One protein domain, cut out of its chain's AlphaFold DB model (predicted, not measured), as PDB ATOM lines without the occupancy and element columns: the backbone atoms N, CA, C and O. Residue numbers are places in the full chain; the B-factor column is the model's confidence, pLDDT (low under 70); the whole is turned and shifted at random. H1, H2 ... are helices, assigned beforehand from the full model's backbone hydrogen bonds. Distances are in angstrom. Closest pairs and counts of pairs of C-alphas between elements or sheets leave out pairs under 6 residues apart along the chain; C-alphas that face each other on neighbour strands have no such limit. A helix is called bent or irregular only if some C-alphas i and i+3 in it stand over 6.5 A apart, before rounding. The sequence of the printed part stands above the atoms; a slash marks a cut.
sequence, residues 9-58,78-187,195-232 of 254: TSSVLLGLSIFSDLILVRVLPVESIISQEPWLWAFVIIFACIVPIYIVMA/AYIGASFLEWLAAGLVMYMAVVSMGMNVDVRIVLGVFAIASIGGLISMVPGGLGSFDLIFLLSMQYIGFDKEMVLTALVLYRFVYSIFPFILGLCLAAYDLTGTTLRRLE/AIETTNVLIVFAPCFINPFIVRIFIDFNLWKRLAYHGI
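What this domain is: This is residues 9 to 58, 78 to 187 and 195 to 232 of the 254 residues of the protein "Phosphatidylglycerol lysyltransferase" of Bacillus safensis (UniProt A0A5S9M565). Five helices, H1, H3, H5, H6 and H7, pack mostly crosswise into a cluster at one end; from it the long H8 runs out to the other end, while H9 runs back toward the cluster and H10 runs out again, the three forming a loose, splayed group. Residues 179 to 185 of H8 and 224 to 232 of H10 stick out. The printed part has 198 residues with ten named helices, H1 to H10 in chain order, and no named strand: all helix. It is compact, with a radius of gyration of the C-alphas of 18.9 A, and spans 65 by 45 by 28 A.

Where its parts are: H8, residues 148 to 186, is the longest helix, 53.1 A from C-alpha 148 at (27.125, 25.234, -20.226) to C-alpha 186 at (-7.248, 62.380, -36.246). It has a kink of 53 degrees near residue 180 and is irregular, only just: C-alphas 180 and 183 are 6.9 A apart. H5 is residues 78 to 100, 32.3 A; H6 107 to 124, 25.4 A; H7 132 to 143. H1 is residues 9 to 24, 22.7 A, from C-alpha 9 at (-1.943, 25.269, -34.180); H2 31 to 34, H3 39 to 48, H4 50 to 58. H9 is residues 195 to 208, 21.3 A; H10 212 to 232, 29.7 A.

How they stand to each other: H8, H9 and H10 form an up-and-down bundle, each running against the one before. H8 touches H10, Ser 163 to Pro 212 with C-alphas 6.3 A apart, at a shallow tilt of 23 degrees. H8 and H9 are close but not clearly touching; H9 and H10 touch only at the corner, C-alphas 208 and 215 being 5.9 A apart. H8 touches H5, C-alphas 97 and 154 being closest at 5.1 A, at a steep tilt of 52 degrees. H7 and H8 form a helical hairpin, closest at C-alphas 138 and 151, 6.2 A. H6 and H7 form another, closest at C-alphas 121 and 133, 4.3 A. H1 and H6 are the hubs, touching four helices each. They touch each other, C-alphas 19 and 115 being closest at 6.2 A, at a steep tilt of 46 degrees. H1 also touches H5, closest at C-alphas 15 and 84, 4.6 A; H3, at 17 and 48, 5.0 A; and H4, at 17 and 51, 6.1 A. H2 is close to H7 but not clearly touching, C-alphas 33 and 140 being closest at 6.1 A. Every O i to N i+4 pair is within hydrogen-bond range in H1, H4, H5, H6, H7 and H10, against 5 of 6 in H3, 28 of 35 in H8 and 6 of 10 in H9; H2 is too short for such a pair.

The domain as a whole: The farthest C-alphas, those of Ser 35 and Glu 187, are 65.5 A apart. Residues 59 to 77 and 188 to 194 are not printed; the gaps are 15.5 A between C-alphas 58 and 78 and 16.6 A between C-alphas 187 and 195. Of the links printed whole, none is long. Mean pLDDT of the printed part is 73.5; 64 residues are under 70, among them 178 to 187 and 195 to 232.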
ATOM      1  N   THR A   9      -2.609  26.424 -34.794       65.38
ATOM      2  CA  THR A   9      -1.943  25.269 -34.180       65.38
ATOM      3  C   THR A   9      -1.491  24.274 -35.245       65.38
ATOM      4  O   THR A   9      -0.409  23.706 -35.135       65.38
ATOM      5  N   SER A  10      -2.269  24.109 -36.318       67.31
ATOM      6  CA  SER A  10      -1.904  23.218 -37.418       67.31
ATOM      7  C   SER A  10      -0.660  23.685 -38.182       67.31
ATOM      8  O   SER A  10       0.112  22.825 -38.592       67.31
ATOM      9  N   SER A  11      -0.423  24.988 -38.380       68.44
ATOM     10  CA  SER A  11       0.777  25.471 -39.093       68.44
ATOM     11  C   SER A  11       2.063  25.214 -38.303       68.44
ATOM     12  O   SER A  11       3.036  24.693 -38.852       68.44
ATOM     13  N   VAL A  12       2.043  25.485 -36.992       74.12
ATOM     14  CA  VAL A  12       3.157  25.198 -36.073       74.12
ATOM     15  C   VAL A  12       3.507  23.709 -36.076       74.12
ATOM     16  O   VAL A  12       4.676  23.348 -36.224       74.12
ATOM     17  N   LEU A  13       2.494  22.844 -35.970       79.31
ATOM     18  CA  LEU A  13       2.679  21.392 -35.958       79.31
ATOM     19  C   LEU A  13       3.223  20.861 -37.294       79.31
ATOM     20  O   LEU A  13       4.094  19.994 -37.290       79.31
ATOM     21  N   LEU A  14       2.756  21.394 -38.430       81.25
ATOM     22  CA  LEU A  14       3.211  20.973 -39.760       81.25
ATOM     23  C   LEU A  14       4.686  21.318 -40.005       81.25
ATOM     24  O   LEU A  14       5.420  20.489 -40.533       81.25
ATOM     25  N   GLY A  15       5.136  22.505 -39.594       81.50
ATOM     26  CA  GLY A  15       6.540  22.896 -39.739       81.50
ATOM     27  C   GLY A  15       7.496  22.005 -38.938       81.50
ATOM     28  O   GLY A  15       8.513  21.558 -39.466       81.50
ATOM     29  N   LEU A  16       7.143  21.686 -37.690       81.75
ATOM     30  CA  LEU A  16       7.945  20.800 -36.837       81.75
ATOM     31  C   LEU A  16       7.906  19.338 -37.277       81.75
ATOM     32  O   LEU A  16       8.900  18.636 -37.126       81.75
ATOM     33  N   SER A  17       6.793  18.886 -37.855       84.62
ATOM     34  CA  SER A  17       6.680  17.540 -38.420       84.62
ATOM     35  C   SER A  17       7.691  17.314 -39.550       84.62
ATOM     36  O   SER A  17       8.393  16.309 -39.539       84.62
ATOM     37  N   ILE A  18       7.888  18.304 -40.433       83.88
ATOM     38  CA  ILE A  18       8.910  18.242 -41.495       83.88
ATOM     39  C   ILE A  18      10.319  18.161 -40.902       83.88
ATOM     40  O   ILE A  18      11.137  17.364 -41.352       83.88
ATOM     41  N   PHE A  19      10.616  18.961 -39.874       82.62
ATOM     42  CA  PHE A  19      11.891  18.856 -39.158       82.62
ATOM     43  C   PHE A  19      12.087  17.465 -38.539       82.62
ATOM     44  O   PHE A  19      13.194  16.934 -38.580       82.62
ATOM     45  N   SER A  20      11.015  16.858 -38.023       83.69
ATOM     46  CA  SER A  20      11.019  15.492 -37.493       83.69
ATOM     47  C   SER A  20      11.332  14.450 -38.569       83.69
ATOM     48  O   SER A  20      12.166  13.570 -38.357       83.69
ATOM     49  N   ASP A  21      10.742  14.587 -39.757       82.94
ATOM     50  CA  ASP A  21      11.049  13.727 -40.901       82.94
ATOM     51  C   ASP A  21      12.518  13.876 -41.334       82.94
ATOM     52  O   ASP A  21      13.187  12.885 -41.619       82.94
ATOM     53  N   LEU A  22      13.075  15.095 -41.308       84.12
ATOM     54  CA  LEU A  22      14.498  15.334 -41.598       84.12
ATOM     55  C   LEU A  22      15.436  14.645 -40.590       84.12
ATOM     56  O   LEU A  22      16.524  14.201 -40.975       84.12
ATOM     57  N   ILE A  23      15.027  14.542 -39.322       80.81
ATOM     58  CA  ILE A  23      15.749  13.774 -38.299       80.81
ATOM     59  C   ILE A  23      15.692  12.275 -38.636       80.81
ATOM     60  O   ILE A  23      16.730  11.615 -38.623       80.81
ATOM     61  N   LEU A  24      14.523  11.741 -39.018       79.12
ATOM     62  CA  LEU A  24      14.363  10.325 -39.393       79.12
ATOM     63  C   LEU A  24      15.159   9.934 -40.645       79.12
ATOM     64  O   LEU A  24      15.729   8.846 -40.699       79.12
ATOM     65  N   VAL A  25      15.241  10.822 -41.639       82.12
ATOM     66  CA  VAL A  25      16.011  10.610 -42.881       82.12
ATOM     67  C   VAL A  25      17.530  10.758 -42.646       82.12
ATOM     68  O   VAL A  25      18.319  10.631 -43.578       82.12
ATOM     69  N   ARG A  26      17.970  10.985 -41.397       79.38
ATOM     70  CA  ARG A  26      19.379  11.171 -40.996       79.38
ATOM     71  C   ARG A  26      20.064  12.379 -41.637       79.38
ATOM     72  O   ARG A  26      21.291  12.456 -41.673       79.38
ATOM     73  N   VAL A  27      19.291  13.351 -42.119       82.12
ATOM     74  CA  VAL A  27      19.833  14.620 -42.637       82.12
ATOM     75  C   VAL A  27      20.388  15.469 -41.491       82.12
ATOM     76  O   VAL A  27      21.364  16.199 -41.662       82.12
ATOM     77  N   LEU A  28      19.778  15.352 -40.310       78.56
ATOM     78  CA  LEU A  28      20.210  15.995 -39.075       78.56
ATOM     79  C   LEU A  28      20.811  14.906 -38.165       78.56
ATOM     80  O   LEU A  28      20.060  14.075 -37.651       78.56
ATOM     81  N   PRO A  29      22.145  14.852 -37.985       76.69
ATOM     82  CA  PRO A  29      22.799  13.806 -37.205       76.69
ATOM     83  C   PRO A  29      22.623  14.087 -35.709       76.69
ATOM     84  O   PRO A  29      23.476  14.696 -35.071       76.69
ATOM     85  N   VAL A  30      21.480  13.670 -35.160       76.75
ATOM     86  CA  VAL A  30      21.131  13.853 -33.737       76.75
ATOM     87  C   VAL A  30      21.116  12.529 -32.966       76.75
ATOM     88  O   VAL A  30      20.822  12.493 -31.775       76.75
ATOM     89  N   GLU A  31      21.469  11.426 -33.627       72.00
ATOM     90  CA  GLU A  31      21.384  10.062 -33.087       72.00
ATOM     91  C   GLU A  31      22.155   9.890 -31.770       72.00
ATOM     92  O   GLU A  31      21.659   9.231 -30.858       72.00
ATOM     93  N   SER A  32      23.317  10.541 -31.639       71.69
ATOM     94  CA  SER A  32      24.160  10.513 -30.434       71.69
ATOM     95  C   SER A  32      23.546  11.220 -29.224       71.69
ATOM     96  O   SER A  32      23.895  10.917 -28.086       71.69
ATOM     97  N   ILE A  33      22.637  12.166 -29.456       75.44
ATOM     98  CA  ILE A  33      21.954  12.921 -28.399       75.44
ATOM     99  C   ILE A  33      20.698  12.163 -27.975       75.44
ATOM    100  O   ILE A  33      20.424  12.010 -26.788       75.44
ATOM    101  N   ILE A  34      19.957  11.625 -28.948       71.31
ATOM    102  CA  ILE A  34      18.723  10.882 -28.683       71.31
ATOM    103  C   ILE A  34      19.028   9.535 -27.995       71.31
ATOM    104  O   ILE A  34      18.216   9.052 -27.210       71.31
ATOM    105  N   SER A  35      20.207   8.937 -28.211       72.56
ATOM    106  CA  SER A  35      20.602   7.710 -27.502       72.56
ATOM    107  C   SER A  35      20.738   7.889 -25.987       72.56
ATOM    108  O   SER A  35      20.547   6.922 -25.255       72.56
ATOM    109  N   GLN A  36      21.053   9.101 -25.518       76.31
ATOM    110  CA  GLN A  36      21.170   9.392 -24.085       76.31
ATOM    111  C   GLN A  36      19.799   9.549 -23.419       76.31
ATOM    112  O   GLN A  36      19.641   9.229 -22.247       76.31
ATOM    113  N   GLU A  37      18.797   9.989 -24.180       73.31
ATOM    114  CA  GLU A  37      17.452  10.288 -23.692       73.31
ATOM    115  C   GLU A  37      16.400   9.585 -24.576       73.31
ATOM    116  O   GLU A  37      15.779  10.210 -25.443       73.31
ATOM    117  N   PRO A  38      16.144   8.275 -24.361       75.81
ATOM    118  CA  PRO A  38      15.325   7.449 -25.256       75.81
ATOM    119  C   PRO A  38      13.874   7.916 -25.398       75.81
ATOM    120  O   PRO A  38      13.230   7.661 -26.411       75.81
ATOM    121  N   TRP A  39      13.339   8.618 -24.398       77.31
ATOM    122  CA  TRP A  39      11.992   9.193 -24.448       77.31
ATOM    123  C   TRP A  39      11.827  10.254 -25.548       77.31
ATOM    124  O   TRP A  39      10.720  10.428 -26.060       77.31
ATOM    125  N   LEU A  40      12.913  10.904 -25.992       73.44
ATOM    126  CA  LEU A  40      12.880  11.856 -27.106       73.44
ATOM    127  C   LEU A  40      12.499  11.181 -28.433       73.44
ATOM    128  O   LEU A  40      11.810  11.804 -29.245       73.44
ATOM    129  N   TRP A  41      12.854   9.902 -28.634       79.12
ATOM    130  CA  TRP A  41      12.436   9.136 -29.820       79.12
ATOM    131  C   TRP A  41      10.917   9.073 -29.950       79.12
ATOM    132  O   TRP A  41      10.391   9.212 -31.054       79.12
ATOM    133  N   ALA A  42      10.202   8.896 -28.835       79.19
ATOM    134  CA  ALA A  42       8.747   8.817 -28.856       79.19
ATOM    135  C   ALA A  42       8.135  10.111 -29.410       79.19
ATOM    136  O   ALA A  42       7.239  10.059 -30.251       79.19
ATOM    137  N   PHE A  43       8.658  11.272 -29.011       79.81
ATOM    138  CA  PHE A  43       8.160  12.557 -29.497       79.81
ATOM    139  C   PHE A  43       8.492  12.809 -30.967       79.81
ATOM    140  O   PHE A  43       7.618  13.250 -31.713       79.81
ATOM    141  N   VAL A  44       9.708  12.479 -31.405       82.12
ATOM    142  CA  VAL A  44      10.103  12.590 -32.818       82.12
ATOM    143  C   VAL A  44       9.197  11.719 -33.695       82.12
ATOM    144  O   VAL A  44       8.676  12.193 -34.704       82.12
ATOM    145  N   ILE A  45       8.912  10.480 -33.283       84.06
ATOM    146  CA  ILE A  45       8.010   9.583 -34.019       84.06
ATOM    147  C   ILE A  45       6.578  10.137 -34.050       84.06
ATOM    148  O   ILE A  45       5.955  10.157 -35.110       84.06
ATOM    149  N   ILE A  46       6.053  10.626 -32.920       83.75
ATOM    150  CA  ILE A  46       4.703  11.209 -32.854       83.75
ATOM    151  C   ILE A  46       4.572  12.384 -33.826       83.75
ATOM    152  O   ILE A  46       3.619  12.427 -34.604       83.75
ATOM    153  N   PHE A  47       5.528  13.318 -33.811       82.06
ATOM    154  CA  PHE A  47       5.499  14.483 -34.695       82.06
ATOM    155  C   PHE A  47       5.763  14.118 -36.158       82.06
ATOM    156  O   PHE A  47       5.132  14.704 -37.034       82.06
ATOM    157  N   ALA A  48       6.614  13.131 -36.441       84.38
ATOM    158  CA  ALA A  48       6.842  12.631 -37.798       84.38
ATOM    159  C   ALA A  48       5.572  12.007 -38.399       84.38
ATOM    160  O   ALA A  48       5.276  12.196 -39.570       84.38
ATOM    161  N   CYS A  49       4.737  11.347 -37.591       81.69
ATOM    162  CA  CYS A  49       3.470  10.774 -38.057       81.69
ATOM    163  C   CYS A  49       2.402  11.821 -38.439       81.69
ATOM    164  O   CYS A  49       1.434  11.476 -39.120       81.69
ATOM    165  N   ILE A  50       2.547  13.096 -38.053       81.12
ATOM    166  CA  ILE A  50       1.532  14.136 -38.306       81.12
ATOM    167  C   ILE A  50       1.375  14.426 -39.807       81.12
ATOM    168  O   ILE A  50       0.251  14.407 -40.314       81.12
ATOM    169  N   VAL A  51       2.468  14.670 -40.537       77.69
ATOM    170  CA  VAL A  51       2.452  14.929 -41.991       77.69
ATOM    171  C   VAL A  51       1.861  13.773 -42.812       77.69
ATOM    172  O   VAL A  51       0.946  14.043 -43.598       77.69
ATOM    173  N   PRO A  52       2.279  12.499 -42.661       79.69
ATOM    174  CA  PRO A  52       1.708  11.404 -43.437       79.69
ATOM    175  C   PRO A  52       0.222  11.201 -43.123       79.69
ATOM    176  O   PRO A  52      -0.564  11.017 -44.051       79.69
ATOM    177  N   ILE A  53      -0.206  11.330 -41.859       81.38
ATOM    178  CA  ILE A  53      -1.636  11.282 -41.502       81.38
ATOM    179  C   ILE A  53      -2.400  12.427 -42.177       81.38
ATOM    180  O   ILE A  53      -3.476  12.203 -42.737       81.38
ATOM    181  N   TYR A  54      -1.843  13.640 -42.184       75.88
ATOM    182  CA  TYR A  54      -2.464  14.798 -42.823       75.88
ATOM    183  C   TYR A  54      -2.607  14.612 -44.343       75.88
ATOM    184  O   TYR A  54      -3.673  14.886 -44.900       75.88
ATOM    185  N   ILE A  55      -1.579  14.076 -45.013       75.94
ATOM    186  CA  ILE A  55      -1.601  13.760 -46.451       75.94
ATOM    187  C   ILE A  55      -2.628  12.660 -46.759       75.94
ATOM    188  O   ILE A  55      -3.387  12.783 -47.725       75.94
ATOM    189  N   VAL A  56      -2.704  11.609 -45.938       80.56
ATOM    190  CA  VAL A  56      -3.683  10.521 -46.096       80.56
ATOM    191  C   VAL A  56      -5.109  11.041 -45.903       80.56
ATOM    192  O   VAL A  56      -5.969  10.798 -46.748       80.56
ATOM    193  N   MET A  57      -5.368  11.836 -44.861       75.00
ATOM    194  CA  MET A  57      -6.676  12.463 -44.640       75.00
ATOM    195  C   MET A  57      -7.079  13.402 -45.784       75.00
ATOM    196  O   MET A  57      -8.242  13.409 -46.199       75.00
ATOM    197  N   ALA A  58      -6.135  14.187 -46.309       67.31
ATOM    198  CA  ALA A  58      -6.370  15.048 -47.464       67.31
ATOM    199  C   ALA A  58      -6.680  14.230 -48.730       67.31
ATOM    200  O   ALA A  58      -7.556  14.610 -49.507       67.31
ATOM    201  N   ALA A  78       2.371  25.855 -50.590       69.81
ATOM    202  CA  ALA A  78       2.876  27.169 -50.208       69.81
ATOM    203  C   ALA A  78       2.787  27.393 -48.687       69.81
ATOM    204  O   ALA A  78       3.739  27.896 -48.099       69.81
ATOM    205  N   TYR A  79       1.702  26.958 -48.029       69.50
ATOM    206  CA  TYR A  79       1.572  27.044 -46.565       69.50
ATOM    207  C   TYR A  79       2.581  26.164 -45.818       69.50
ATOM    208  O   TYR A  79       3.184  26.607 -44.839       69.50
ATOM    209  N   ILE A  80       2.784  24.931 -46.288       73.75
ATOM    210  CA  ILE A  80       3.771  23.995 -45.727       73.75
ATOM    211  C   ILE A  80       5.187  24.564 -45.895       73.75
ATOM    212  O   ILE A  80       5.949  24.612 -44.932       73.75
ATOM    213  N   GLY A  81       5.512  25.059 -47.094       75.50
ATOM    214  CA  GLY A  81       6.803  25.680 -47.391       75.50
ATOM    215  C   GLY A  81       7.064  26.937 -46.564       75.50
ATOM    216  O   GLY A  81       8.152  27.083 -46.015       75.50
ATOM    217  N   ALA A  82       6.066  27.812 -46.410       74.69
ATOM    218  CA  ALA A  82       6.181  29.007 -45.576       74.69
ATOM    219  C   ALA A  82       6.427  28.652 -44.100       74.69
ATOM    220  O   ALA A  82       7.347  29.193 -43.494       74.69
ATOM    221  N   SER A  83       5.675  27.686 -43.557       78.94
ATOM    222  CA  SER A  83       5.856  27.220 -42.173       78.94
ATOM    223  C   SER A  83       7.249  26.619 -41.975       78.94
ATOM    224  O   SER A  83       7.947  26.954 -41.022       78.94
ATOM    225  N   PHE A  84       7.697  25.763 -42.897       82.56
ATOM    226  CA  PHE A  84       9.043  25.192 -42.858       82.56
ATOM    227  C   PHE A  84      10.123  26.277 -42.867       82.56
ATOM    228  O   PHE A  84      11.043  26.237 -42.051       82.56
ATOM    229  N   LEU A  85       9.994  27.263 -43.757       82.56
ATOM    230  CA  LEU A  85      10.961  28.346 -43.894       82.56
ATOM    231  C   LEU A  85      11.029  29.209 -42.631       82.56
ATOM    232  O   LEU A  85      12.105  29.658 -42.250       82.56
ATOM    233  N   GLU A  86       9.905  29.393 -41.945       81.06
ATOM    234  CA  GLU A  86       9.836  30.115 -40.678       81.06
ATOM    235  C   GLU A  86      10.579  29.381 -39.549       81.06
ATOM    236  O   GLU A  86      11.330  29.989 -38.783       81.06
ATOM    237  N   TRP A  87      10.407  28.060 -39.441       85.81
ATOM    238  CA  TRP A  87      11.160  27.234 -38.487       85.81
ATOM    239  C   TRP A  87      12.644  27.154 -38.838       85.81
ATOM    240  O   TRP A  87      13.487  27.236 -37.946       85.81
ATOM    241  N   LEU A  88      12.973  27.077 -40.128       88.56
ATOM    242  CA  LEU A  88      14.349  27.094 -40.612       88.56
ATOM    243  C   LEU A  88      15.029  28.430 -40.318       88.56
ATOM    244  O   LEU A  88      16.146  28.438 -39.807       88.56
ATOM    245  N   ALA A  89      14.354  29.553 -40.559       86.56
ATOM    246  CA  ALA A  89      14.860  30.876 -40.211       86.56
ATOM    247  C   ALA A  89      15.101  31.004 -38.698       86.56
ATOM    248  O   ALA A  89      16.161  31.471 -38.289       86.56
ATOM    249  N   ALA A  90      14.171  30.530 -37.863       86.50
ATOM    250  CA  ALA A  90      14.344  30.537 -36.409       86.50
ATOM    251  C   ALA A  90      15.546  29.687 -35.957       86.50
ATOM    252  O   ALA A  90      16.361  30.144 -35.153       86.50
ATOM    253  N   GLY A  91      15.704  28.489 -36.525       89.88
ATOM    254  CA  GLY A  91      16.857  27.629 -36.268       89.88
ATOM    255  C   GLY A  91      18.181  28.244 -36.737       89.88
ATOM    256  O   GLY A  91      19.188  28.133 -36.040       89.88
ATOM    257  N   LEU A  92      18.186  28.961 -37.866       91.19
ATOM    258  CA  LEU A  92      19.359  29.702 -38.340       91.19
ATOM    259  C   LEU A  92      19.727  30.865 -37.418       91.19
ATOM    260  O   LEU A  92      20.906  31.075 -37.158       91.19
ATOM    261  N   VAL A  93      18.753  31.604 -36.881       90.75
ATOM    262  CA  VAL A  93      19.034  32.651 -35.884       90.75
ATOM    263  C   VAL A  93      19.685  32.039 -34.642       90.75
ATOM    264  O   VAL A  93      20.671  32.581 -34.142       90.75
ATOM    265  N   MET A  94      19.197  30.882 -34.186       91.81
ATOM    266  CA  MET A  94      19.826  30.151 -33.085       91.81
ATOM    267  C   MET A  94      21.252  29.704 -33.435       91.81
ATOM    268  O   MET A  94      22.165  29.861 -32.631       91.81
ATOM    269  N   TYR A  95      21.470  29.201 -34.652       94.00
ATOM    270  CA  TYR A  95      22.800  28.852 -35.146       94.00
ATOM    271  C   TYR A  95      23.764  30.043 -35.122       94.00
ATOM    272  O   TYR A  95      24.865  29.932 -34.588       94.00
ATOM    273  N   MET A  96      23.332  31.203 -35.617       92.56
ATOM    274  CA  MET A  96      24.136  32.424 -35.582       92.56
ATOM    275  C   MET A  96      24.451  32.852 -34.142       92.56
ATOM    276  O   MET A  96      25.574  33.274 -33.866       92.56
ATOM    277  N   ALA A  97      23.507  32.692 -33.209       92.88
ATOM    278  CA  ALA A  97      23.742  32.956 -31.791       92.88
ATOM    279  C   ALA A  97      24.797  32.006 -31.194       92.88
ATOM    280  O   ALA A  97      25.691  32.457 -30.481       92.88
ATOM    281  N   VAL A  98      24.758  30.716 -31.532       93.81
ATOM    282  CA  VAL A  98      25.759  29.723 -31.100       93.81
ATOM    283  C   VAL A  98      27.148  30.061 -31.650       93.81
ATOM    284  O   VAL A  98      28.111  30.137 -30.889       93.81
ATOM    285  N   VAL A  99      27.251  30.342 -32.951       93.12
ATOM    286  CA  VAL A  99      28.527  30.696 -33.596       93.12
ATOM    287  C   VAL A  99      29.094  32.005 -33.043       93.12
ATOM    288  O   VAL A  99      30.308  32.125 -32.885       93.12
ATOM    289  N   SER A 100      28.242  32.968 -32.673       91.94
ATOM    290  CA  SER A 100      28.684  34.233 -32.065       91.94
ATOM    291  C   SER A 100      29.384  34.060 -30.711       91.94
ATOM    292  O   SER A 100      30.198  34.900 -30.339       91.94
ATOM    293  N   MET A 101      29.128  32.947 -30.012       92.00
ATOM    294  CA  MET A 101      29.817  32.581 -28.768       92.00
ATOM    295  C   MET A 101      31.142  31.838 -29.010       92.00
ATOM    296  O   MET A 101      31.776  31.392 -28.061       92.00
ATOM    297  N   GLY A 102      31.564  31.676 -30.270       87.50
ATOM    298  CA  GLY A 102      32.795  30.967 -30.635       87.50
ATOM    299  C   GLY A 102      32.649  29.444 -30.721       87.50
ATOM    300  O   GLY A 102      33.643  28.748 -30.921       87.50
ATOM    301  N   MET A 103      31.428  28.909 -30.608       89.25
ATOM    302  CA  MET A 103      31.169  27.476 -30.753       89.25
ATOM    303  C   MET A 103      31.155  27.089 -32.238       89.25
ATOM    304  O   MET A 103      30.257  27.470 -32.989       89.25
ATOM    305  N   ASN A 104      32.154  26.317 -32.669       87.19
ATOM    306  CA  ASN A 104      32.262  25.848 -34.048       87.19
ATOM    307  C   ASN A 104      31.476  24.537 -34.220       87.19
ATOM    308  O   ASN A 104      31.996  23.447 -33.989       87.19
ATOM    309  N   VAL A 105      30.190  24.667 -34.550       88.25
ATOM    310  CA  VAL A 105      29.251  23.547 -34.714       88.25
ATOM    311  C   VAL A 105      28.743  23.509 -36.145       88.25
ATOM    312  O   VAL A 105      28.550  24.547 -36.781       88.25
ATOM    313  N   ASP A 106      28.479  22.311 -36.652       91.25
ATOM    314  CA  ASP A 106      27.760  22.144 -37.909       91.25
ATOM    315  C   ASP A 106      26.310  22.635 -37.765       91.25
ATOM    316  O   ASP A 106      25.601  22.274 -36.820       91.25
ATOM    317  N   VAL A 107      25.841  23.422 -38.734       90.38
ATOM    318  CA  VAL A 107      24.461  23.924 -38.776       90.38
ATOM    319  C   VAL A 107      23.427  22.801 -38.667       90.38
ATOM    320  O   VAL A 107      22.399  22.980 -38.018       90.38
ATOM    321  N   ARG A 108      23.704  21.616 -39.225       90.25
ATOM    322  CA  ARG A 108      22.801  20.456 -39.162       90.25
ATOM    323  C   ARG A 108      22.593  19.964 -37.734       90.25
ATOM    324  O   ARG A 108      21.479  19.592 -37.376       90.25
ATOM    325  N   ILE A 109      23.638  19.985 -36.909       89.12
ATOM    326  CA  ILE A 109      23.539  19.569 -35.506       89.12
ATOM    327  C   ILE A 109      22.670  20.572 -34.750       89.12
ATOM    328  O   ILE A 109      21.721  20.177 -34.076       89.12
ATOM    329  N   VAL A 110      22.931  21.871 -34.921       91.88
ATOM    330  CA  VAL A 110      22.163  22.916 -34.231       91.88
ATOM    331  C   VAL A 110      20.695  22.905 -34.650       91.88
ATOM    332  O   VAL A 110      19.823  22.999 -33.791       91.88
ATOM    333  N   LEU A 111      20.401  22.730 -35.941       91.50
ATOM    334  CA  LEU A 111      19.031  22.607 -36.445       91.50
ATOM    335  C   LEU A 111      18.314  21.366 -35.897       91.50
ATOM    336  O   LEU A 111      17.139  21.446 -35.544       91.50
ATOM    337  N   GLY A 112      19.014  20.237 -35.784       90.25
ATOM    338  CA  GLY A 112      18.477  19.019 -35.180       90.25
ATOM    339  C   GLY A 112      18.175  19.178 -33.690       90.25
ATOM    340  O   GLY A 112      17.067  18.876 -33.247       90.25
ATOM    341  N   VAL A 113      19.119  19.734 -32.929       90.94
ATOM    342  CA  VAL A 113      18.930  20.058 -31.506       90.94
ATOM    343  C   VAL A 113      17.780  21.047 -31.316       90.94
ATOM    344  O   VAL A 113      16.929  20.853 -30.449       90.94
ATOM    345  N   PHE A 114      17.712  22.081 -32.154       91.25
ATOM    346  CA  PHE A 114      16.642  23.072 -32.135       91.25
ATOM    347  C   PHE A 114      15.264  22.445 -32.378       91.25
ATOM    348  O   PHE A 114      14.307  22.784 -31.680       91.25
ATOM    349  N   ALA A 115      15.151  21.509 -33.325       89.62
ATOM    350  CA  ALA A 115      13.904  20.804 -33.604       89.62
ATOM    351  C   ALA A 115      13.435  19.962 -32.407       89.62
ATOM    352  O   ALA A 115      12.286  20.089 -31.983       89.62
ATOM    353  N   ILE A 116      14.330  19.172 -31.805       88.12
ATOM    354  CA  ILE A 116      14.016  18.356 -30.619       88.12
ATOM    355  C   ILE A 116      13.623  19.241 -29.433       88.12
ATOM    356  O   ILE A 116      12.603  19.001 -28.783       88.12
ATOM    357  N   ALA A 117      14.394  20.300 -29.179       88.56
ATOM    358  CA  ALA A 117      14.099  21.261 -28.126       88.56
ATOM    359  C   ALA A 117      12.746  21.955 -28.346       88.56
ATOM    360  O   ALA A 117      12.010  22.182 -27.387       88.56
ATOM    361  N   SER A 118      12.382  22.258 -29.595       86.31
ATOM    362  CA  SER A 118      11.091  22.873 -29.937       86.31
ATOM    363  C   SER A 118       9.921  21.919 -29.702       86.31
ATOM    364  O   SER A 118       8.900  22.326 -29.145       86.31
ATOM    365  N   ILE A 119      10.082  20.644 -30.065       84.62
ATOM    366  CA  ILE A 119       9.091  19.595 -29.804       84.62
ATOM    367  C   ILE A 119       8.876  19.432 -28.291       84.62
ATOM    368  O   ILE A 119       7.741  19.494 -27.820       84.62
ATOM    369  N   GLY A 120       9.949  19.303 -27.506       81.50
ATOM    370  CA  GLY A 120       9.834  19.191 -26.048       81.50
ATOM    371  C   GLY A 120       9.313  20.469 -25.375       81.50
ATOM    372  O   GLY A 120       8.533  20.403 -24.422       81.50
ATOM    373  N   GLY A 121       9.667  21.639 -25.915       79.50
ATOM    374  CA  GLY A 121       9.152  22.942 -25.496       79.50
ATOM    375  C   GLY A 121       7.636  23.075 -25.649       79.50
ATOM    376  O   GLY A 121       6.973  23.581 -24.743       79.50
ATOM    377  N   LEU A 122       7.081  22.577 -26.758       76.19
ATOM    378  CA  LEU A 122       5.636  22.588 -27.012       76.19
ATOM    379  C   LEU A 122       4.849  21.712 -26.043       76.19
ATOM    380  O   LEU A 122       3.750  22.084 -25.644       76.19
ATOM    381  N   ILE A 123       5.395  20.556 -25.676       74.06
ATOM    382  CA  ILE A 123       4.704  19.594 -24.811       74.06
ATOM    383  C   ILE A 123       4.716  20.071 -23.363       74.06
ATOM    384  O   ILE A 123       3.728  19.937 -22.646       74.06
ATOM    385  N   SER A 124       5.848  20.616 -22.925       68.31
ATOM    386  CA  SER A 124       6.078  20.843 -21.506       68.31
ATOM    387  C   SER A 124       5.559  22.189 -21.003       68.31
ATOM    388  O   SER A 124       5.412  22.284 -19.792       68.31
ATOM    389  N   MET A 125       5.286  23.174 -21.881       59.84
ATOM    390  CA  MET A 125       4.754  24.527 -21.594       59.84
ATOM    391  C   MET A 125       4.753  24.922 -20.102       59.84
ATOM    392  O   MET A 125       3.708  25.196 -19.511       59.84
ATOM    393  N   VAL A 126       5.938  24.950 -19.479       58.81
ATOM    394  CA  VAL A 126       6.068  25.315 -18.065       58.81
ATOM    395  C   VAL A 126       6.019  26.839 -17.978       58.81
ATOM    396  O   VAL A 126       6.856  27.509 -18.594       58.81
ATOM    397  N   PRO A 127       5.065  27.423 -17.232       45.50
ATOM    398  CA  PRO A 127       5.063  28.851 -16.969       45.50
ATOM    399  C   PRO A 127       6.139  29.157 -15.917       45.50
ATOM    400  O   PRO A 127       5.918  28.991 -14.723       45.50
ATOM    401  N   GLY A 128       7.328  29.578 -16.354       46.16
ATOM    402  CA  GLY A 128       8.397  29.960 -15.432       46.16
ATOM    403  C   GLY A 128       9.746  30.159 -16.106       46.16
ATOM    404  O   GLY A 128      10.499  29.207 -16.220       46.16
ATOM    405  N   GLY A 129      10.062  31.397 -16.505       54.84
ATOM    406  CA  GLY A 129      11.415  31.930 -16.753       54.84
ATOM    407  C   GLY A 129      12.334  31.172 -17.726       54.84
ATOM    408  O   GLY A 129      12.658  31.685 -18.794       54.84
ATOM    409  N   LEU A 130      12.791  29.973 -17.366       60.59
ATOM    410  CA  LEU A 130      13.577  29.061 -18.199       60.59
ATOM    411  C   LEU A 130      12.631  28.016 -18.800       60.59
ATOM    412  O   LEU A 130      12.134  27.132 -18.109       60.59
ATOM    413  N   GLY A 131      12.340  28.158 -20.092       74.12
ATOM    414  CA  GLY A 131      11.404  27.275 -20.780       74.12
ATOM    415  C   GLY A 131      12.009  25.892 -21.006       74.12
ATOM    416  O   GLY A 131      13.227  25.732 -21.054       74.12
ATOM    417  N   SER A 132      11.160  24.889 -21.215       80.69
ATOM    418  CA  SER A 132      11.601  23.514 -21.489       80.69
ATOM    419  C   SER A 132      12.429  23.403 -22.776       80.69
ATOM    420  O   SER A 132      13.301  22.546 -22.868       80.69
ATOM    421  N   PHE A 133      12.219  24.318 -23.731       86.44
ATOM    422  CA  PHE A 133      13.087  24.491 -24.898       86.44
ATOM    423  C   PHE A 133      14.546  24.747 -24.486       86.44
ATOM    424  O   PHE A 133      15.439  24.026 -24.920       86.44
ATOM    425  N   ASP A 134      14.785  25.735 -23.620       89.06
ATOM    426  CA  ASP A 134      16.125  26.125 -23.179       89.06
ATOM    427  C   ASP A 134      16.839  24.979 -22.468       89.06
ATOM    428  O   ASP A 134      18.019  24.751 -22.710       89.06
ATOM    429  N   LEU A 135      16.122  24.234 -21.619       88.06
ATOM    430  CA  LEU A 135      16.698  23.109 -20.889       88.06
ATOM    431  C   LEU A 135      17.104  21.978 -21.836       88.06
ATOM    432  O   LEU A 135      18.226  21.486 -21.753       88.06
ATOM    433  N   ILE A 136      16.221  21.591 -22.759       88.25
ATOM    434  CA  ILE A 136      16.506  20.519 -23.719       88.25
ATOM    435  C   ILE A 136      17.633  20.939 -24.664       88.25
ATOM    436  O   ILE A 136      18.520  20.134 -24.942       88.25
ATOM    437  N   PHE A 137      17.648  22.195 -25.117       91.06
ATOM    438  CA  PHE A 137      18.731  22.724 -25.944       91.06
ATOM    439  C   PHE A 137      20.067  22.713 -25.189       91.06
ATOM    440  O   PHE A 137      21.079  22.258 -25.722       91.06
ATOM    441  N   LEU A 138      20.061  23.170 -23.932       91.75
ATOM    442  CA  LEU A 138      21.238  23.200 -23.072       91.75
ATOM    443  C   LEU A 138      21.804  21.797 -22.833       91.75
ATOM    444  O   LEU A 138      23.002  21.591 -23.006       91.75
ATOM    445  N   LEU A 139      20.947  20.838 -22.475       89.69
ATOM    446  CA  LEU A 139      21.334  19.441 -22.271       89.69
ATOM    447  C   LEU A 139      21.894  18.831 -23.560       89.69
ATOM    448  O   LEU A 139      22.966  18.235 -23.547       89.69
ATOM    449  N   SER A 140      21.219  19.057 -24.688       89.88
ATOM    450  CA  SER A 140      21.646  18.545 -25.992       89.88
ATOM    451  C   SER A 140      23.034  19.048 -26.390       89.88
ATOM    452  O   SER A 140      23.868  18.265 -26.835       89.88
ATOM    453  N   MET A 141      23.315  20.340 -26.193       90.19
ATOM    454  CA  MET A 141      24.634  20.912 -26.479       90.19
ATOM    455  C   MET A 141      25.715  20.446 -25.498       90.19
ATOM    456  O   MET A 141      26.855  20.235 -25.911       90.19
ATOM    457  N   GLN A 142      25.365  20.221 -24.229       89.94
ATOM    458  CA  GLN A 142      26.287  19.631 -23.256       89.94
ATOM    459  C   GLN A 142      26.654  18.188 -23.613       89.94
ATOM    460  O   GLN A 142      27.813  17.812 -23.467       89.94
ATOM    461  N   TYR A 143      25.721  17.393 -24.150       87.50
ATOM    462  CA  TYR A 143      26.036  16.043 -24.636       87.50
ATOM    463  C   TYR A 143      27.005  16.043 -25.825       87.50
ATOM    464  O   TYR A 143      27.744  15.078 -26.005       87.50
ATOM    465  N   ILE A 144      27.039  17.126 -26.608       86.31
ATOM    466  CA  ILE A 144      28.018  17.318 -27.689       86.31
ATOM    467  C   ILE A 144      29.387  17.777 -27.133       86.31
ATOM    468  O   ILE A 144      30.392  17.715 -27.838       86.31
ATOM    469  N   GLY A 145      29.453  18.177 -25.859       87.38
ATOM    470  CA  GLY A 145      30.684  18.566 -25.168       87.38
ATOM    471  C   GLY A 145      30.929  20.075 -25.091       87.38
ATOM    472  O   GLY A 145      32.048  20.484 -24.788       87.38
ATOM    473  N   PHE A 146      29.920  20.909 -25.363       90.69
ATOM    474  CA  PHE A 146      30.039  22.361 -25.200       90.69
ATOM    475  C   PHE A 146      29.839  22.803 -23.752       90.69
ATOM    476  O   PHE A 146      29.041  22.226 -23.010       90.69
ATOM    477  N   ASP A 147      30.540  23.873 -23.372       92.81
ATOM    478  CA  ASP A 147      30.411  24.467 -22.046       92.81
ATOM    479  C   ASP A 147      29.000  25.039 -21.839       92.81
ATOM    480  O   ASP A 147      28.452  25.764 -22.680       92.81
ATOM    481  N   LYS A 148      28.420  24.730 -20.678       92.38
ATOM    482  CA  LYS A 148      27.125  25.234 -20.226       92.38
ATOM    483  C   LYS A 148      27.050  26.759 -20.297       92.38
ATOM    484  O   LYS A 148      25.995  27.284 -20.650       92.38
ATOM    485  N   GLU A 149      28.125  27.457 -19.936       92.56
ATOM    486  CA  GLU A 149      28.147  28.919 -19.878       92.56
ATOM    487  C   GLU A 149      27.931  29.526 -21.266       92.56
ATOM    488  O   GLU A 149      27.006  30.316 -21.453       92.56
ATOM    489  N   MET A 150      28.689  29.063 -22.266       92.75
ATOM    490  CA  MET A 150      28.578  29.532 -23.653       92.75
ATOM    491  C   MET A 150      27.189  29.263 -24.241       92.75
ATOM    492  O   MET A 150      26.611  30.119 -24.919       92.75
ATOM    493  N   VAL A 151      26.623  28.086 -23.964       93.88
ATOM    494  CA  VAL A 151      25.295  27.705 -24.461       93.88
ATOM    495  C   VAL A 151      24.195  28.550 -23.813       93.88
ATOM    496  O   VAL A 151      23.279  28.999 -24.504       93.88
ATOM    497  N   LEU A 152      24.289  28.822 -22.507       92.94
ATOM    498  CA  LEU A 152      23.360  29.720 -21.815       92.94
ATOM    499  C   LEU A 152      23.431  31.140 -22.377       92.94
ATOM    500  O   LEU A 152      22.388  31.753 -22.611       92.94
ATOM    501  N   THR A 153      24.631  31.661 -22.640       93.00
ATOM    502  CA  THR A 153      24.782  32.988 -23.245       93.00
ATOM    503  C   THR A 153      24.172  33.035 -24.648       93.00
ATOM    504  O   THR A 153      23.453  33.985 -24.963       93.00
ATOM    505  N   ALA A 154      24.360  31.993 -25.466       93.00
ATOM    506  CA  ALA A 154      23.716  31.884 -26.778       93.00
ATOM    507  C   ALA A 154      22.178  31.861 -26.679       93.00
ATOM    508  O   ALA A 154      21.503  32.532 -27.459       93.00
ATOM    509  N   LEU A 155      21.610  31.144 -25.700       91.06
ATOM    510  CA  LEU A 155      20.162  31.098 -25.455       91.06
ATOM    511  C   LEU A 155      19.594  32.461 -25.037       91.06
ATOM    512  O   LEU A 155      18.543  32.876 -25.528       91.06
ATOM    513  N   VAL A 156      20.297  33.188 -24.163       89.50
ATOM    514  CA  VAL A 156      19.906  34.548 -23.762       89.50
ATOM    515  C   VAL A 156      19.957  35.498 -24.959       89.50
ATOM    516  O   VAL A 156      19.019  36.270 -25.164       89.50
ATOM    517  N   LEU A 157      21.004  35.409 -25.784       90.38
ATOM    518  CA  LEU A 157      21.126  36.212 -26.999       90.38
ATOM    519  C   LEU A 157      19.992  35.911 -27.985       90.38
ATOM    520  O   LEU A 157      19.358  36.835 -28.495       90.38
ATOM    521  N   TYR A 158      19.691  34.628 -28.205       88.31
ATOM    522  CA  TYR A 158      18.564  34.200 -29.028       88.31
ATOM    523  C   TYR A 158      17.252  34.809 -28.531       88.31
ATOM    524  O   TYR A 158      16.518  35.398 -29.321       88.31
ATOM    525  N   ARG A 159      16.980  34.754 -27.221       84.75
ATOM    526  CA  ARG A 159      15.780  35.361 -26.626       84.75
ATOM    527  C   ARG A 159      15.729  36.868 -26.829       84.75
ATOM    528  O   ARG A 159      14.675  37.391 -27.169       84.75
ATOM    529  N   PHE A 160      16.849  37.565 -26.671       84.12
ATOM    530  CA  PHE A 160      16.903  39.009 -26.884       84.12
ATOM    531  C   PHE A 160      16.543  39.376 -28.328       84.12
ATOM    532  O   PHE A 160      15.660  40.202 -28.557       84.12
ATOM    533  N   VAL A 161      17.153  38.699 -29.305       83.50
ATOM    534  CA  VAL A 161      16.861  38.911 -30.730       83.50
ATOM    535  C   VAL A 161      15.406  38.555 -31.045       83.50
ATOM    536  O   VAL A 161      14.699  39.337 -31.679       83.50
ATOM    537  N   TYR A 162      14.934  37.407 -30.560       74.94
ATOM    538  CA  TYR A 162      13.608  36.886 -30.875       74.94
ATOM    539  C   TYR A 162      12.467  37.664 -30.204       74.94
ATOM    540  O   TYR A 162      11.373  37.738 -30.757       74.94
ATOM    541  N   SER A 163      12.704  38.273 -29.041       73.44
ATOM    542  CA  SER A 163      11.722  39.120 -28.352       73.44
ATOM    543  C   SER A 163      11.695  40.551 -28.894       73.44
ATOM    544  O   SER A 163      10.632  41.170 -28.951       73.44
ATOM    545  N   ILE A 164      12.836  41.090 -29.336       76.81
ATOM    546  CA  ILE A 164      12.914  42.460 -29.870       76.81
ATOM    547  C   ILE A 164      12.432  42.537 -31.317       76.81
ATOM    548  O   ILE A 164      11.768  43.502 -31.690       76.81
ATOM    549  N   PHE A 165      12.721  41.525 -32.133       76.25
ATOM    550  CA  PHE A 165      12.317  41.491 -33.537       76.25
ATOM    551  C   PHE A 165      10.813  41.761 -33.766       76.25
ATOM    552  O   PHE A 165      10.485  42.681 -34.519       76.25
ATOM    553  N   PRO A 166       9.874  41.060 -33.097       69.38
ATOM    554  CA  PRO A 166       8.452  41.339 -33.256       69.38
ATOM    555  C   PRO A 166       8.035  42.709 -32.718       69.38
ATOM    556  O   PRO A 166       7.103  43.308 -33.252       69.38
ATOM    557  N   PHE A 167       8.717  43.220 -31.691       69.25
ATOM    558  CA  PHE A 167       8.457  44.555 -31.161       69.25
ATOM    559  C   PHE A 167       8.811  45.636 -32.187       69.25
ATOM    560  O   PHE A 167       7.991  46.511 -32.463       69.25
ATOM    561  N   ILE A 168       9.988  45.533 -32.813       75.44
ATOM    562  CA  ILE A 168      10.413  46.450 -33.878       75.44
ATOM    563  C   ILE A 168       9.464  46.350 -35.075       75.44
ATOM    564  O   ILE A 168       9.006  47.377 -35.567       75.44
ATOM    565  N   LEU A 169       9.107  45.136 -35.511       72.94
ATOM    566  CA  LEU A 169       8.148  44.949 -36.604       72.94
ATOM    567  C   LEU A 169       6.784  45.568 -36.285       72.94
ATOM    568  O   LEU A 169       6.209  46.254 -37.130       72.94
ATOM    569  N   GLY A 170       6.279  45.361 -35.067       68.00
ATOM    570  CA  GLY A 170       5.035  45.965 -34.602       68.00
ATOM    571  C   GLY A 170       5.097  47.492 -34.607       68.00
ATOM    572  O   GLY A 170       4.168  48.135 -35.094       68.00
ATOM    573  N   LEU A 171       6.206  48.070 -34.136       75.88
ATOM    574  CA  LEU A 171       6.421  49.516 -34.115       75.88
ATOM    575  C   LEU A 171       6.514  50.100 -35.531       75.88
ATOM    576  O   LEU A 171       5.890  51.120 -35.811       75.88
ATOM    577  N   CYS A 172       7.236  49.438 -36.437       75.25
ATOM    578  CA  CYS A 172       7.315  49.842 -37.838       75.25
ATOM    579  C   CYS A 172       5.931  49.826 -38.493       75.25
ATOM    580  O   CYS A 172       5.537  50.817 -39.103       75.25
ATOM    581  N   LEU A 173       5.170  48.738 -38.340       71.00
ATOM    582  CA  LEU A 173       3.818  48.630 -38.896       71.00
ATOM    583  C   LEU A 173       2.871  49.690 -38.319       71.00
ATOM    584  O   LEU A 173       2.115  50.297 -39.073       71.00
ATOM    585  N   ALA A 174       2.939  49.954 -37.011       72.25
ATOM    586  CA  ALA A 174       2.158  51.013 -36.376       72.25
ATOM    587  C   ALA A 174       2.523  52.399 -36.931       72.25
ATOM    588  O   ALA A 174       1.636  53.179 -37.274       72.25
ATOM    589  N   ALA A 175       3.817  52.689 -37.099       76.69
ATOM    590  CA  ALA A 175       4.274  53.939 -37.698       76.69
ATOM    591  C   ALA A 175       3.772  54.106 -39.146       76.69
ATOM    592  O   ALA A 175       3.314  55.190 -39.516       76.69
ATOM    593  N   TYR A 176       3.787  53.040 -39.954       77.19
ATOM    594  CA  TYR A 176       3.241  53.067 -41.316       77.19
ATOM    595  C   TYR A 176       1.718  53.299 -41.341       77.19
ATOM    596  O   TYR A 176       1.244  54.144 -42.104       77.19
ATOM    597  N   ASP A 177       0.952  52.615 -40.486       73.69
ATOM    598  CA  ASP A 177      -0.511  52.770 -40.394       73.69
ATOM    599  C   ASP A 177      -0.928  54.186 -39.958       73.69
ATOM    600  O   ASP A 177      -1.891  54.767 -40.482       73.69
ATOM    601  N   LEU A 178      -0.188  54.760 -39.005       66.25
ATOM    602  CA  LEU A 178      -0.410  56.118 -38.515       66.25
ATOM    603  C   LEU A 178      -0.133  57.165 -39.599       66.25
ATOM    604  O   LEU A 178      -0.890  58.130 -39.723       66.25
ATOM    605  N   THR A 179       0.882  56.931 -40.433       67.88
ATOM    606  CA  THR A 179       1.308  57.860 -41.490       67.88
ATOM    607  C   THR A 179       0.319  57.918 -42.666       67.88
ATOM    608  O   THR A 179       0.108  58.985 -43.235       67.88
ATOM    609  N   GLY A 180      -0.316  56.798 -43.040       60.22
ATOM    610  CA  GLY A 180      -1.110  56.719 -44.279       60.22
ATOM    611  C   GLY A 180      -2.598  57.078 -44.166       60.22
ATOM    612  O   GLY A 180      -3.138  57.763 -45.035       60.22
ATOM    613  N   THR A 181      -3.299  56.600 -43.132       56.19
ATOM    614  CA  THR A 181      -4.783  56.654 -43.086       56.19
ATOM    615  C   THR A 181      -5.356  57.268 -41.810       56.19
ATOM    616  O   THR A 181      -6.475  57.788 -41.825       56.19
ATOM    617  N   THR A 182      -4.585  57.264 -40.723       51.22
ATOM    618  CA  THR A 182      -5.054  57.699 -39.401       51.22
ATOM    619  C   THR A 182      -4.833  59.193 -39.176       51.22
ATOM    620  O   THR A 182      -5.693  59.840 -38.581       51.22
ATOM    621  N   LEU A 183      -3.773  59.780 -39.748       59.19
ATOM    622  CA  LEU A 183      -3.483  61.219 -39.661       59.19
ATOM    623  C   LEU A 183      -4.663  62.088 -40.146       59.19
ATOM    624  O   LEU A 183      -5.071  63.022 -39.461       59.19
ATOM    625  N   ARG A 184      -5.313  61.694 -41.252       56.47
ATOM    626  CA  ARG A 184      -6.514  62.369 -41.791       56.47
ATOM    627  C   ARG A 184      -7.790  62.153 -40.967       56.47
ATOM    628  O   ARG A 184      -8.716  62.950 -41.055       56.47
ATOM    629  N   ARG A 185      -7.880  61.065 -40.189       54.19
ATOM    630  CA  ARG A 185      -9.017  60.796 -39.282       54.19
ATOM    631  C   ARG A 185      -8.842  61.473 -37.921       54.19
ATOM    632  O   ARG A 185      -9.841  61.835 -37.305       54.19
ATOM    633  N   LEU A 186      -7.600  61.674 -37.481       55.91
ATOM    634  CA  LEU A 186      -7.248  62.380 -36.246       55.91
ATOM    635  C   LEU A 186      -7.545  63.881 -36.328       55.91
ATOM    636  O   LEU A 186      -8.046  64.444 -35.358       55.91
ATOM    637  N   GLU A 187      -7.343  64.500 -37.494       59.56
ATOM    638  CA  GLU A 187      -7.742  65.895 -37.746       59.56
ATOM    639  C   GLU A 187      -9.267  66.106 -37.660       59.56
ATOM    640  O   GLU A 187      -9.722  67.194 -37.319       59.56
ATOM    641  N   ALA A 195      -6.674  55.905 -26.279       47.12
ATOM    642  CA  ALA A 195      -7.131  54.787 -25.441       47.12
ATOM    643  C   ALA A 195      -7.001  53.399 -26.101       47.12
ATOM    644  O   ALA A 195      -6.860  52.404 -25.400       47.12
ATOM    645  N   ILE A 196      -7.033  53.312 -27.436       52.62
ATOM    646  CA  ILE A 196      -6.983  52.025 -28.158       52.62
ATOM    647  C   ILE A 196      -5.538  51.535 -28.371       52.62
ATOM    648  O   ILE A 196      -5.295  50.327 -28.381       52.62
ATOM    649  N   GLU A 197      -4.556  52.435 -28.475       53.72
ATOM    650  CA  GLU A 197      -3.147  52.060 -28.684       53.72
ATOM    651  C   GLU A 197      -2.451  51.584 -27.405       53.72
ATOM    652  O   GLU A 197      -1.697  50.611 -27.436       53.72
ATOM    653  N   THR A 198      -2.755  52.191 -26.256       52.34
ATOM    654  CA  THR A 198      -2.143  51.822 -24.966       52.34
ATOM    655  C   THR A 198      -2.514  50.404 -24.526       52.34
ATOM    656  O   THR A 198      -1.660  49.668 -24.028       52.34
ATOM    657  N   THR A 199      -3.751  49.964 -24.781       53.97
ATOM    658  CA  THR A 199      -4.191  48.590 -24.482       53.97
ATOM    659  C   THR A 199      -3.482  47.548 -25.352       53.97
ATOM    660  O   THR A 199      -3.086  46.498 -24.844       53.97
ATOM    661  N   ASN A 200      -3.260  47.829 -26.640       51.75
ATOM    662  CA  ASN A 200      -2.592  46.886 -27.543       51.75
ATOM    663  C   ASN A 200      -1.104  46.721 -27.213       51.75
ATOM    664  O   ASN A 200      -0.583  45.608 -27.268       51.75
ATOM    665  N   VAL A 201      -0.433  47.806 -26.829       53.66
ATOM    666  CA  VAL A 201       0.981  47.774 -26.438       53.66
ATOM    667  C   VAL A 201       1.165  46.942 -25.161       53.66
ATOM    668  O   VAL A 201       1.980  46.022 -25.143       53.66
ATOM    669  N   LEU A 202       0.351  47.169 -24.124       50.62
ATOM    670  CA  LEU A 202       0.436  46.429 -22.855       50.62
ATOM    671  C   LEU A 202       0.157  44.921 -22.999       50.62
ATOM    672  O   LEU A 202       0.843  44.110 -22.378       50.62
ATOM    673  N   ILE A 203      -0.800  44.534 -23.851       52.88
ATOM    674  CA  ILE A 203      -1.114  43.120 -24.127       52.88
ATOM    675  C   ILE A 203       0.028  42.416 -24.882       52.88
ATOM    676  O   ILE A 203       0.234  41.221 -24.688       52.88
ATOM    677  N   VAL A 204       0.793  43.135 -25.712       51.00
ATOM    678  CA  VAL A 204       1.961  42.584 -26.426       51.00
ATOM    679  C   VAL A 204       3.189  42.474 -25.512       51.00
ATOM    680  O   VAL A 204       3.966  41.529 -25.648       51.00
ATOM    681  N   PHE A 205       3.360  43.391 -24.555       49.88
ATOM    682  CA  PHE A 205       4.531  43.416 -23.669       49.88
ATOM    683  C   PHE A 205       4.562  42.272 -22.646       49.88
ATOM    684  O   PHE A 205       5.617  41.674 -22.436       49.88
ATOM    685  N   ALA A 206       3.432  41.940 -22.015       46.16
ATOM    686  CA  ALA A 206       3.416  40.974 -20.911       46.16
ATOM    687  C   ALA A 206       3.796  39.524 -21.317       46.16
ATOM    688  O   ALA A 206       4.597  38.906 -20.612       46.16
ATOM    689  N   PRO A 207       3.326  38.964 -22.453       50.69
ATOM    690  CA  PRO A 207       3.729  37.626 -22.902       50.69
ATOM    691  C   PRO A 207       5.169  37.577 -23.436       50.69
ATOM    692  O   PRO A 207       5.793  36.514 -23.409       50.69
ATOM    693  N   CYS A 208       5.701  38.721 -23.892       49.12
ATOM    694  CA  CYS A 208       7.039  38.857 -24.478       49.12
ATOM    695  C   CYS A 208       8.169  38.466 -23.516       49.12
ATOM    696  O   CYS A 208       9.211  37.968 -23.945       49.12
ATOM    697  N   PHE A 209       7.933  38.624 -22.211       44.41
ATOM    698  CA  PHE A 209       8.898  38.300 -21.162       44.41
ATOM    699  C   PHE A 209       8.819  36.850 -20.660       44.41
ATOM    700  O   PHE A 209       9.762  36.366 -20.040       44.41
ATOM    701  N   ILE A 210       7.701  36.156 -20.902       49.41
ATOM    702  CA  ILE A 210       7.413  34.859 -20.272       49.41
ATOM    703  C   ILE A 210       7.838  33.697 -21.173       49.41
ATOM    704  O   ILE A 210       8.417  32.733 -20.672       49.41
ATOM    705  N   ASN A 211       7.583  33.766 -22.489       52.28
ATOM    706  CA  ASN A 211       8.075  32.760 -23.435       52.28
ATOM    707  C   ASN A 211       7.953  33.220 -24.909       52.28
ATOM    708  O   ASN A 211       6.835  33.498 -25.355       52.28
ATOM    709  N   PRO A 212       9.032  33.210 -25.717       54.41
ATOM    710  CA  PRO A 212       8.959  33.545 -27.145       54.41
ATOM    711  C   PRO A 212       8.047  32.606 -27.962       54.41
ATOM    712  O   PRO A 212       7.497  33.022 -28.982       54.41
ATOM    713  N   PHE A 213       7.804  31.370 -27.505       53.69
ATOM    714  CA  PHE A 213       6.841  30.459 -28.145       53.69
ATOM    715  C   PHE A 213       5.382  30.915 -27.974       53.69
ATOM    716  O   PHE A 213       4.581  30.770 -28.897       53.69
ATOM    717  N   ILE A 214       5.035  31.513 -26.829       49.75
ATOM    718  CA  ILE A 214       3.699  32.091 -26.595       49.75
ATOM    719  C   ILE A 214       3.507  33.324 -27.483       49.75
ATOM    720  O   ILE A 214       2.446  33.503 -28.079       49.75
ATOM    721  N   VAL A 215       4.556  34.138 -27.631       49.31
ATOM    722  CA  VAL A 215       4.571  35.304 -28.523       49.31
ATOM    723  C   VAL A 215       4.359  34.891 -29.977       49.31
ATOM    724  O   VAL A 215       3.574  35.531 -30.665       49.31
ATOM    725  N   ARG A 216       4.984  33.803 -30.444       57.81
ATOM    726  CA  ARG A 216       4.793  33.276 -31.807       57.81
ATOM    727  C   ARG A 216       3.337  32.892 -32.076       57.81
ATOM    728  O   ARG A 216       2.756  33.391 -33.033       57.81
ATOM    729  N   ILE A 217       2.719  32.111 -31.186       52.28
ATOM    730  CA  ILE A 217       1.292  31.743 -31.277       52.28
ATOM    731  C   ILE A 217       0.397  32.997 -31.284       52.28
ATOM    732  O   ILE A 217      -0.595  33.058 -32.012       52.28
ATOM    733  N   PHE A 218       0.744  34.014 -30.491       42.81
ATOM    734  CA  PHE A 218      -0.052  35.231 -30.336       42.81
ATOM    735  C   PHE A 218       0.117  36.248 -31.482       42.81
ATOM    736  O   PHE A 218      -0.851  36.895 -31.890       42.81
ATOM    737  N   ILE A 219       1.326  36.395 -32.028       49.81
ATOM    738  CA  ILE A 219       1.614  37.276 -33.168       49.81
ATOM    739  C   ILE A 219       0.973  36.729 -34.427       49.81
ATOM    740  O   ILE A 219       0.312  37.491 -35.122       49.81
ATOM    741  N   ASP A 220       1.101  35.432 -34.688       51.25
ATOM    742  CA  ASP A 220       0.492  34.797 -35.856       51.25
ATOM    743  C   ASP A 220      -1.047  34.924 -35.799       51.25
ATOM    744  O   ASP A 220      -1.706  35.290 -36.776       51.25
ATOM    745  N   PHE A 221      -1.625  34.816 -34.593       42.56
ATOM    746  CA  PHE A 221      -3.041  35.106 -34.348       42.56
ATOM    747  C   PHE A 221      -3.432  36.550 -34.714       42.56
ATOM    748  O   PHE A 221      -4.439  36.752 -35.394       42.56
ATOM    749  N   ASN A 222      -2.660  37.563 -34.304       41.88
ATOM    750  CA  ASN A 222      -2.971  38.975 -34.580       41.88
ATOM    751  C   ASN A 222      -2.633  39.417 -36.015       41.88
ATOM    752  O   ASN A 222      -3.373  40.225 -36.585       41.88
ATOM    753  N   LEU A 223      -1.568  38.882 -36.616       44.72
ATOM    754  CA  LEU A 223      -1.165  39.157 -37.997       44.72
ATOM    755  C   LEU A 223      -2.200  38.586 -38.972       44.72
ATOM    756  O   LEU A 223      -2.638  39.282 -39.888       44.72
ATOM    757  N   TRP A 224      -2.686  37.367 -38.718       38.94
ATOM    758  CA  TRP A 224      -3.754  36.758 -39.508       38.94
ATOM    759  C   TRP A 224      -5.107  37.430 -39.267       38.94
ATOM    760  O   TRP A 224      -5.877  37.602 -40.208       38.94
ATOM    761  N   LYS A 225      -5.389  37.914 -38.047       36.06
ATOM    762  CA  LYS A 225      -6.560  38.770 -37.786       36.06
ATOM    763  C   LYS A 225      -6.491  40.052 -38.616       36.06
ATOM    764  O   LYS A 225      -7.490  40.415 -39.223       36.06
ATOM    765  N   ARG A 226      -5.325  40.706 -38.702       41.59
ATOM    766  CA  ARG A 226      -5.109  41.900 -39.540       41.59
ATOM    767  C   ARG A 226      -5.230  41.592 -41.034       41.59
ATOM    768  O   ARG A 226      -5.922  42.333 -41.722       41.59
ATOM    769  N   LEU A 227      -4.655  40.494 -41.523       38.53
ATOM    770  CA  LEU A 227      -4.771  40.072 -42.926       38.53
ATOM    771  C   LEU A 227      -6.202  39.644 -43.296       38.53
ATOM    772  O   LEU A 227      -6.686  39.994 -44.369       38.53
ATOM    773  N   ALA A 228      -6.922  38.975 -42.395       36.50
ATOM    774  CA  ALA A 228      -8.335  38.645 -42.570       36.50
ATOM    775  C   ALA A 228      -9.224  39.902 -42.526       36.50
ATOM    776  O   ALA A 228     -10.130  40.032 -43.344       36.50
ATOM    777  N   TYR A 229      -8.946  40.867 -41.641       34.19
ATOM    778  CA  TYR A 229      -9.658  42.152 -41.611       34.19
ATOM    779  C   TYR A 229      -9.373  43.013 -42.855       34.19
ATOM    780  O   TYR A 229     -10.297  43.629 -43.389       34.19
ATOM    781  N   HIS A 230      -8.140  43.013 -43.372       31.78
ATOM    782  CA  HIS A 230      -7.800  43.700 -44.623       31.78
ATOM    783  C   HIS A 230      -8.396  43.003 -45.859       31.78
ATOM    784  O   HIS A 230      -8.845  43.680 -46.783       31.78
ATOM    785  N   GLY A 231      -8.488  41.667 -45.859       28.05
ATOM    786  CA  GLY A 231      -9.176  40.895 -46.900       28.05
ATOM    787  C   GLY A 231     -10.692  41.135 -46.936       28.05
ATOM    788  O   GLY A 231     -11.274  41.224 -48.016       28.05
ATOM    789  N   ILE A 232     -11.331  41.332 -45.775       31.61
ATOM    790  CA  ILE A 232     -12.765  41.664 -45.681       31.61
ATOM    791  C   ILE A 232     -13.036  43.115 -46.125       31.61
ATOM    792  O   ILE A 232     -14.036  43.367 -46.798       31.61
TER     793      ILE A 232